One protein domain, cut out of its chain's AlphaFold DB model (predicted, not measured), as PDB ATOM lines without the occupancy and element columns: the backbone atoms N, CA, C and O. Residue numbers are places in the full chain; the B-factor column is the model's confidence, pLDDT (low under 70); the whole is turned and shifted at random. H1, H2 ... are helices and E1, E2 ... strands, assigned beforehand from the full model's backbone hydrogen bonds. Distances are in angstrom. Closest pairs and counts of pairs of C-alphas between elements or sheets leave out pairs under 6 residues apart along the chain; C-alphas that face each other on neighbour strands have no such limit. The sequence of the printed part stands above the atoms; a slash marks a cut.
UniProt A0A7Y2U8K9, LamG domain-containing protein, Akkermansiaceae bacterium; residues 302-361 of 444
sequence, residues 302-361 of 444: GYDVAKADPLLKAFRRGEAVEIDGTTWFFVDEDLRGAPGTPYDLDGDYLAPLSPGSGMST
ATOM      1  N   GLY A 302     367.009 353.776 315.426       91.00
ATOM      2  CA  GLY A 302     368.307 354.060 314.810       91.00
ATOM      3  C   GLY A 302     369.451 353.241 315.414       91.00
ATOM      4  O   GLY A 302     370.522 353.788 315.657       91.00
ATOM      5  N   TYR A 303     369.202 351.970 315.752       94.25
ATOM      6  CA  TYR A 303     370.215 351.105 316.356       94.25
ATOM      7  C   TYR A 303     371.230 350.663 315.299       94.25
ATOM      8  O   TYR A 303     370.919 349.824 314.454       94.25
ATOM      9  N   ASP A 304     372.434 351.221 315.401       94.19
ATOM     10  CA  ASP A 304     373.658 350.684 314.807       94.19
ATOM     11  C   ASP A 304     373.956 349.260 315.318       94.19
ATOM     12  O   ASP A 304     373.274 348.709 316.197       94.19
ATOM     13  N   VAL A 305     375.007 348.643 314.788       93.06
ATOM     14  CA  VAL A 305     375.432 347.295 315.195       93.06
ATOM     15  C   VAL A 305     375.806 347.216 316.680       93.06
ATOM     16  O   VAL A 305     375.495 346.210 317.328       93.06
ATOM     17  N   ALA A 306     376.432 348.254 317.245       90.56
ATOM     18  CA  ALA A 306     376.859 348.268 318.645       90.56
ATOM     19  C   ALA A 306     375.667 348.179 319.615       90.56
ATOM     20  O   ALA A 306     375.790 347.609 320.703       90.56
ATOM     21  N   LYS A 307     374.497 348.680 319.207       93.50
ATOM     22  CA  LYS A 307     373.229 348.571 319.947       93.50
ATOM     23  C   LYS A 307     372.423 347.342 319.552       93.50
ATOM     24  O   LYS A 307     371.808 346.707 320.411       93.50
ATOM     25  N   ALA A 308     372.425 346.977 318.274       93.88
ATOM     26  CA  ALA A 308     371.668 345.837 317.783       93.88
ATOM     27  C   ALA A 308     372.239 344.501 318.284       93.88
ATOM     28  O   ALA A 308     371.468 343.626 318.670       93.88
ATOM     29  N   ASP A 309     373.562 344.317 318.339       92.44
ATOM     30  CA  ASP A 309     374.124 343.029 318.757       92.44
ATOM     31  C   ASP A 309     373.772 342.636 320.205       92.44
ATOM     32  O   ASP A 309     373.289 341.513 320.389       92.44
ATOM     33  N   PRO A 310     373.886 343.518 321.224       92.25
ATOM     34  CA  PRO A 310     373.401 343.221 322.571       92.25
ATOM     35  C   PRO A 310     371.930 342.796 322.604       92.25
ATOM     36  O   PRO A 310     371.581 341.874 323.343       92.25
ATOM     37  N   LEU A 311     371.080 343.410 321.773       95.06
ATOM     38  CA  LEU A 311     369.670 343.037 321.636       95.06
ATOM     39  C   LEU A 311     369.519 341.614 321.079       95.06
ATOM     40  O   LEU A 311     368.808 340.790 321.656       95.06
ATOM     41  N   LEU A 312     370.223 341.304 319.986       94.31
ATOM     42  CA  LEU A 312     370.212 339.972 319.377       94.31
ATOM     43  C   LEU A 312     370.771 338.915 320.337       94.31
ATOM     44  O   LEU A 312     370.279 337.787 320.398       94.31
ATOM     45  N   LYS A 313     371.818 339.260 321.087       91.38
ATOM     46  CA  LYS A 313     372.463 338.385 322.068       91.38
ATOM     47  C   LYS A 313     371.537 338.078 323.237       91.38
ATOM     48  O   LYS A 313     371.430 336.916 323.627       91.38
ATOM     49  N   ALA A 314     370.836 339.086 323.745       93.25
ATOM     50  CA  ALA A 314     369.826 338.924 324.782       93.25
ATOM     51  C   ALA A 314     368.694 337.993 324.325       93.25
ATOM     52  O   ALA A 314     368.355 337.054 325.044       93.25
ATOM     53  N   PHE A 315     368.210 338.156 323.086       94.50
ATOM     54  CA  PHE A 315     367.230 337.244 322.492       94.50
ATOM     55  C   PHE A 315     367.720 335.792 322.473       94.50
ATOM     56  O   PHE A 315     367.033 334.904 322.971       94.50
ATOM     57  N   ARG A 316     368.938 335.542 321.967       91.56
ATOM     58  CA  ARG A 316     369.517 334.184 321.912       91.56
ATOM     59  C   ARG A 316     369.660 333.535 323.290       91.56
ATOM     60  O   ARG A 316     369.651 332.310 323.389       91.56
ATOM     61  N   ARG A 317     369.828 334.340 324.339       91.31
ATOM     62  CA  ARG A 317     369.995 333.874 325.722       91.31
ATOM     63  C   ARG A 317     368.688 333.770 326.496       91.31
ATOM     64  O   ARG A 317     368.688 333.207 327.586       91.31
ATOM     65  N   GLY A 318     367.591 334.292 325.952       92.19
ATOM     66  CA  GLY A 318     366.339 334.414 326.687       92.19
ATOM     67  C   GLY A 318     366.426 335.416 327.845       92.19
ATOM     68  O   GLY A 318     365.782 335.233 328.876       92.19
ATOM     69  N   GLU A 319     367.271 336.440 327.715       92.81
ATOM     70  CA  GLU A 319     367.602 337.391 328.780       92.81
ATOM     71  C   GLU A 319     367.071 338.797 328.470       92.81
ATOM     72  O   GLU A 319     366.809 339.154 327.323       92.81
ATOM     73  N   ALA A 320     366.916 339.618 329.511       92.62
ATOM     74  CA  ALA A 320     366.682 341.049 329.350       92.62
ATOM     75  C   ALA A 320     368.012 341.798 329.161       92.62
ATOM     76  O   ALA A 320     369.048 341.368 329.667       92.62
ATOM     77  N   VAL A 321     367.974 342.946 328.488       95.00
ATOM     78  CA  VAL A 321     369.143 343.808 328.267       95.00
ATOM     79  C   VAL A 321     368.747 345.277 328.333       95.00
ATOM     80  O   VAL A 321     367.646 345.645 327.935       95.00
ATOM     81  N   GLU A 322     369.629 346.123 328.853       95.44
ATOM     82  CA  GLU A 322     369.457 347.576 328.829       95.44
ATOM     83  C   GLU A 322     370.360 348.178 327.750       95.44
ATOM     84  O   GLU A 322     371.560 347.906 327.727       95.44
ATOM     85  N   ILE A 323     369.775 348.967 326.848       94.44
ATOM     86  CA  ILE A 323     370.454 349.607 325.714       94.44
ATOM     87  C   ILE A 323     370.006 351.066 325.686       94.44
ATOM     88  O   ILE A 323     368.808 351.334 325.608       94.44
ATOM     89  N   ASP A 324     370.942 352.010 325.800       90.38
ATOM     90  CA  ASP A 324     370.661 353.456 325.830       90.38
ATOM     91  C   ASP A 324     369.534 353.853 326.814       90.38
ATOM     92  O   ASP A 324     368.657 354.660 326.510       90.38
ATOM     93  N   GLY A 325     369.523 353.249 328.010       88.88
ATOM     94  CA  GLY A 325     368.506 353.495 329.044       88.88
ATOM     95  C   GLY A 325     367.132 352.874 328.761       88.88
ATOM     96  O   GLY A 325     366.191 353.086 329.525       88.88
ATOM     97  N   THR A 326     367.006 352.096 327.685       90.94
ATOM     98  CA  THR A 326     365.808 351.330 327.336       90.94
ATOM     99  C   THR A 326     365.998 349.872 327.736       90.94
ATOM    100  O   THR A 326     366.913 349.202 327.257       90.94
ATOM    101  N   THR A 327     365.131 349.354 328.607       93.62
ATOM    102  CA  THR A 327     365.142 347.931 328.966       93.62
ATOM    103  C   THR A 327     364.330 347.124 327.962       93.62
ATOM    104  O   THR A 327     363.129 347.331 327.812       93.62
ATOM    105  N   TRP A 328     364.985 346.160 327.331       94.62
ATOM    106  CA  TRP A 328     364.386 345.157 326.471       94.62
ATOM    107  C   TRP A 328     364.239 343.839 327.223       94.62
ATOM    108  O   TRP A 328     365.168 343.370 327.877       94.62
ATOM    109  N   PHE A 329     363.071 343.228 327.109       93.25
ATOM    110  CA  PHE A 329     362.726 341.939 327.682       93.25
ATOM    111  C   PHE A 329     362.615 340.907 326.569       93.25
ATOM    112  O   PHE A 329     362.002 341.166 325.530       93.25
ATOM    113  N   PHE A 330     363.186 339.733 326.807       92.56
ATOM    114  CA  PHE A 330     362.906 338.568 325.990       92.56
ATOM    115  C   PHE A 330     361.444 338.144 326.143       92.56
ATOM    116  O   PHE A 330     360.895 338.134 327.248       92.56
ATOM    117  N   VAL A 331     360.840 337.784 325.018       90.69
ATOM    118  CA  VAL A 331     359.504 337.204 324.927       90.69
ATOM    119  C   VAL A 331     359.629 335.892 324.161       90.69
ATOM    120  O   VAL A 331     360.056 335.911 323.008       90.69
ATOM    121  N   ASP A 332     359.282 334.776 324.800       86.75
ATOM    122  CA  ASP A 332     359.337 333.419 324.242       86.75
ATOM    123  C   ASP A 332     358.108 333.048 323.411       86.75
ATOM    124  O   ASP A 332     358.242 332.299 322.444       86.75
ATOM    125  N   GLU A 333     356.939 333.588 323.740       81.75
ATOM    126  CA  GLU A 333     355.690 333.323 323.026       81.75
ATOM    127  C   GLU A 333     354.784 334.558 322.914       81.75
ATOM    128  O   GLU A 333     354.869 335.509 323.694       81.75
ATOM    129  N   ASP A 334     353.920 334.537 321.896       77.19
ATOM    130  CA  ASP A 334     352.909 335.556 321.594       77.19
ATOM    131  C   ASP A 334     353.422 336.997 321.405       77.19
ATOM    132  O   ASP A 334     352.644 337.963 321.431       77.19
ATOM    133  N   LEU A 335     354.718 337.175 321.127       86.12
ATOM    134  CA  LEU A 335     355.208 338.425 320.561       86.12
ATOM    135  C   LEU A 335     354.604 338.611 319.171       86.12
ATOM    136  O   LEU A 335     354.765 337.785 318.272       86.12
ATOM    137  N   ARG A 336     353.914 339.732 318.993       82.56
ATOM    138  CA  ARG A 336     353.227 340.036 317.745       82.56
ATOM    139  C   ARG A 336     354.162 340.682 316.723       82.56
ATOM    140  O   ARG A 336     355.141 341.329 317.091       82.56
ATOM    141  N   GLY A 337     353.776 340.590 315.452       84.31
ATOM    142  CA  GLY A 337     354.494 341.193 314.331       84.31
ATOM    143  C   GLY A 337     355.311 340.190 313.520       84.31
ATOM    144  O   GLY A 337     355.550 339.057 313.941       84.31
ATOM    145  N   ALA A 338     355.713 340.604 312.323       89.94
ATOM    146  CA  ALA A 338     356.507 339.777 311.426       89.94
ATOM    147  C   ALA A 338     357.979 339.732 311.889       89.94
ATOM    148  O   ALA A 338     358.548 340.792 312.171       89.94
ATOM    149  N   PRO A 339     358.623 338.546 311.934       94.44
ATOM    150  CA  PRO A 339     360.048 338.432 312.229       94.44
ATOM    151  C   PRO A 339     360.894 339.350 311.342       94.44
ATOM    152  O   PRO A 339     360.708 339.394 310.127       94.44
ATOM    153  N   GLY A 340     361.816 340.084 311.958       93.88
ATOM    154  CA  GLY A 340     362.704 341.023 311.282       93.88
ATOM    155  C   GLY A 340     362.133 342.417 311.034       93.88
ATOM    156  O   GLY A 340     362.834 343.264 310.491       93.88
ATOM    157  N   THR A 341     360.888 342.686 311.437       92.00
ATOM    158  CA  THR A 341     360.276 344.019 311.332       92.00
ATOM    159  C   THR A 341     360.166 344.657 312.718       92.00
ATOM    160  O   THR A 341     359.384 344.169 313.532       92.00
ATOM    161  N   PRO A 342     360.902 345.738 313.026       91.88
ATOM    162  CA  PRO A 342     360.720 346.461 314.275       91.88
ATOM    163  C   PRO A 342     359.427 347.286 314.236       91.88
ATOM    164  O   PRO A 342     359.069 347.856 313.204       91.88
ATOM    165  N   TYR A 343     358.748 347.398 315.375       87.81
ATOM    166  CA  TYR A 343     357.530 348.196 315.527       87.81
ATOM    167  C   TYR A 343     357.705 349.224 316.643       87.81
ATOM    168  O   TYR A 343     358.050 348.849 317.757       87.81
ATOM    169  N   ASP A 344     357.429 350.496 316.344       86.88
ATOM    170  CA  ASP A 344     357.298 351.580 317.327       86.88
ATOM    171  C   ASP A 344     355.816 351.765 317.667       86.88
ATOM    172  O   ASP A 344     354.998 352.115 316.815       86.88
ATOM    173  N   LEU A 345     355.470 351.487 318.915       81.00
ATOM    174  CA  LEU A 345     354.135 351.540 319.489       81.00
ATOM    175  C   LEU A 345     354.021 352.722 320.464       81.00
ATOM    176  O   LEU A 345     353.622 352.554 321.616       81.00
ATOM    177  N   ASP A 346     354.343 353.930 319.993       76.12
ATOM    178  CA  ASP A 346     354.250 355.177 320.770       76.12
ATOM    179  C   ASP A 346     355.201 355.170 321.983       76.12
ATOM    180  O   ASP A 346     354.788 355.392 323.132       76.12
ATOM    181  N   GLY A 347     356.478 354.882 321.702       78.19
ATOM    182  CA  GLY A 347     357.576 354.844 322.675       78.19
ATOM    183  C   GLY A 347     357.841 353.470 323.296       78.19
ATOM    184  O   GLY A 347     358.829 353.315 324.010       78.19
ATOM    185  N   ASP A 348     356.993 352.485 323.002       84.38
ATOM    186  CA  ASP A 348     357.252 351.071 323.261       84.38
ATOM    187  C   ASP A 348     357.678 350.381 321.966       84.38
ATOM    188  O   ASP A 348     357.129 350.673 320.909       84.38
ATOM    189  N   TYR A 349     358.610 349.435 322.026       88.88
ATOM    190  CA  TYR A 349     359.160 348.803 320.832       88.88
ATOM    191  C   TYR A 349     359.035 347.290 320.866       88.88
ATOM    192  O   TYR A 349     359.247 346.660 321.903       88.88
ATOM    193  N   LEU A 350     358.737 346.712 319.701       91.44
ATOM    194  CA  LEU A 350     358.814 345.275 319.450       91.44
ATOM    195  C   LEU A 350     359.889 345.007 318.396       91.44
ATOM    196  O   LEU A 350     359.932 345.682 317.370       91.44
ATOM    197  N   ALA A 351     360.703 343.983 318.620       94.50
ATOM    198  CA  ALA A 351     361.661 343.443 317.665       94.50
ATOM    199  C   ALA A 351     361.449 341.922 317.556       94.50
ATOM    200  O   ALA A 351     362.126 341.148 318.243       94.50
ATOM    201  N   PRO A 352     360.476 341.471 316.742       94.00
ATOM    202  CA  PRO A 352     360.236 340.055 316.510       94.00
ATOM    203  C   PRO A 352     361.422 339.420 315.784       94.00
ATOM    204  O   PRO A 352     361.877 339.928 314.760       94.00
ATOM    205  N   LEU A 353     361.922 338.304 316.310       95.50
ATOM    206  CA  LEU A 353     363.102 337.596 315.792       95.50
ATOM    207  C   LEU A 353     362.791 336.142 315.406       95.50
ATOM    208  O   LEU A 353     363.537 335.524 314.652       95.50
ATOM    209  N   SER A 354     361.645 335.622 315.843       94.56
ATOM    210  CA  SER A 354     361.031 334.382 315.368       94.56
ATOM    211  C   SER A 354     359.504 334.501 315.440       94.56
ATOM    212  O   SER A 354     358.992 335.437 316.055       94.56
ATOM    213  N   PRO A 355     358.734 333.598 314.808       91.06
ATOM    214  CA  PRO A 355     357.280 333.609 314.951       91.06
ATOM    215  C   PRO A 355     356.878 333.513 316.428       91.06
ATOM    216  O   PRO A 355     357.196 332.524 317.082       91.06
ATOM    217  N   GLY A 356     356.209 334.545 316.948       87.50
ATOM    218  CA  GLY A 356     355.765 334.596 318.341       87.50
ATOM    219  C   GLY A 356     356.844 334.955 319.369       87.50
ATOM    220  O   GLY A 356     356.509 335.071 320.539       87.50
ATOM    221  N   SER A 357     358.106 335.168 318.989       92.44
ATOM    222  CA  SER A 357     359.179 335.446 319.959       92.44
ATOM    223  C   SER A 357     360.111 336.558 319.478       92.44
ATOM    224  O   SER A 357     360.259 336.831 318.283       92.44
ATOM    225  N   GLY A 358     360.769 337.227 320.417       94.88
ATOM    226  CA  GLY A 358     361.683 338.323 320.111       94.88
ATOM    227  C   GLY A 358     361.997 339.158 321.337       94.88
ATOM    228  O   GLY A 358     361.978 338.662 322.463       94.88
ATOM    229  N   MET A 359     362.271 340.437 321.106       94.50
ATOM    230  CA  MET A 359     362.541 341.403 322.165       94.50
ATOM    231  C   MET A 359     361.440 342.458 322.214       94.50
ATOM    232  O   MET A 359     360.926 342.883 321.181       94.50
ATOM    233  N   SER A 360     361.081 342.898 323.417       92.44
ATOM    234  CA  SER A 360     360.079 343.940 323.629       92.44
ATOM    235  C   SER A 360     360.478 344.858 324.772       92.44
ATOM    236  O   SER A 360     360.957 344.387 325.798       92.44
ATOM    237  N   THR A 361     360.231 346.158 324.660       90.50
ATOM    238  CA  THR A 361     360.366 347.069 325.814       90.50
ATOM    239  C   THR A 361     359.194 346.940 326.791       90.50
ATOM    240  O   THR A 361     359.237 347.441 327.916       90.50
TER     241      THR A 361
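Overview. This is residues 302 to 361 of the 444 residues of the protein "LamG domain-containing protein" of Akkermansiaceae bacterium (UniProt A0A7Y2U8K9). A small four-stranded sheet, curled like part of a barrel, has a single helix, H1, over one face, running slantwise to the strands. The long strand E2 joins two parts of the sheet: one end of it makes a hairpin with the short E1, and the rest pairs with E4, which makes a second hairpin with E3; a long link leads from E2 to the E3 edge, where its residues 343 to 344 pair with E3. The printed part has 60 residues, with one named helix and four named strands in the order H1, E1, E2, E3, E4. The sheet's order is E1, E2, E4, E3, antiparallel throughout, and the class is mixed, helices and strands. The whole is compact and rounded, with a radius of gyration of the C-alphas of 10.3 A and spans of 27 by 25 by 17 A.

Along the chain. E2, the longest strand, covers residues 326 to 335 and measures 18.0 A, from C-alpha 326 at (365.808, 351.330, 327.336); it bends by 102 degrees at residue 332. E1 is residues 321 to 323. E4 covers residues 356 to 360, 11.6 A long, ending with C-alpha 360 at (360.079, 343.940, 323.629). E3 covers residues 349 to 354, 15.5 A long. H1 covers residues 305 to 317, 17.9 A long, from C-alpha 305 at (375.432, 347.295, 315.195).

Arrangement. The sheet is strongly twisted, with edge strands E1 and E3. E2 pairs in a staggered way, with E1 over residues 326 to 328 and with E4 over residues 329 to 335. Between E1 and E2, N 321 and O 328 are 2.9 A apart, within hydrogen-bond range. Between E2 and E4, N 329 and O 360 are within range at 2.7 A. Between E4 and E3, N 351 and O 359 are within range at 2.8 A. E1 is apart from E3 and E4. H1 is on the sheet at a height of 7.2 A and lies over E4, at 49 degrees to it on the local plane. The closest C-alphas of H1 and E4 are those of Phe 315 and Gly 358, 6.1 A apart; those of H1 and E1 are Ala 314 and Val 321, 6.0 A apart. In H1, 7 of 9 O i to N i+4 pairs are within hydrogen-bond range.

Size, cuts and confidence. The two C-alphas farthest apart are those of Ala 306 and Asp 334, at 27.3 A. The printed part has no cut. The link from E2 to E3 is long, 13 residues; the other links are tight. The mean pLDDT of the printed part is 90.7, and no printed residue is under 70.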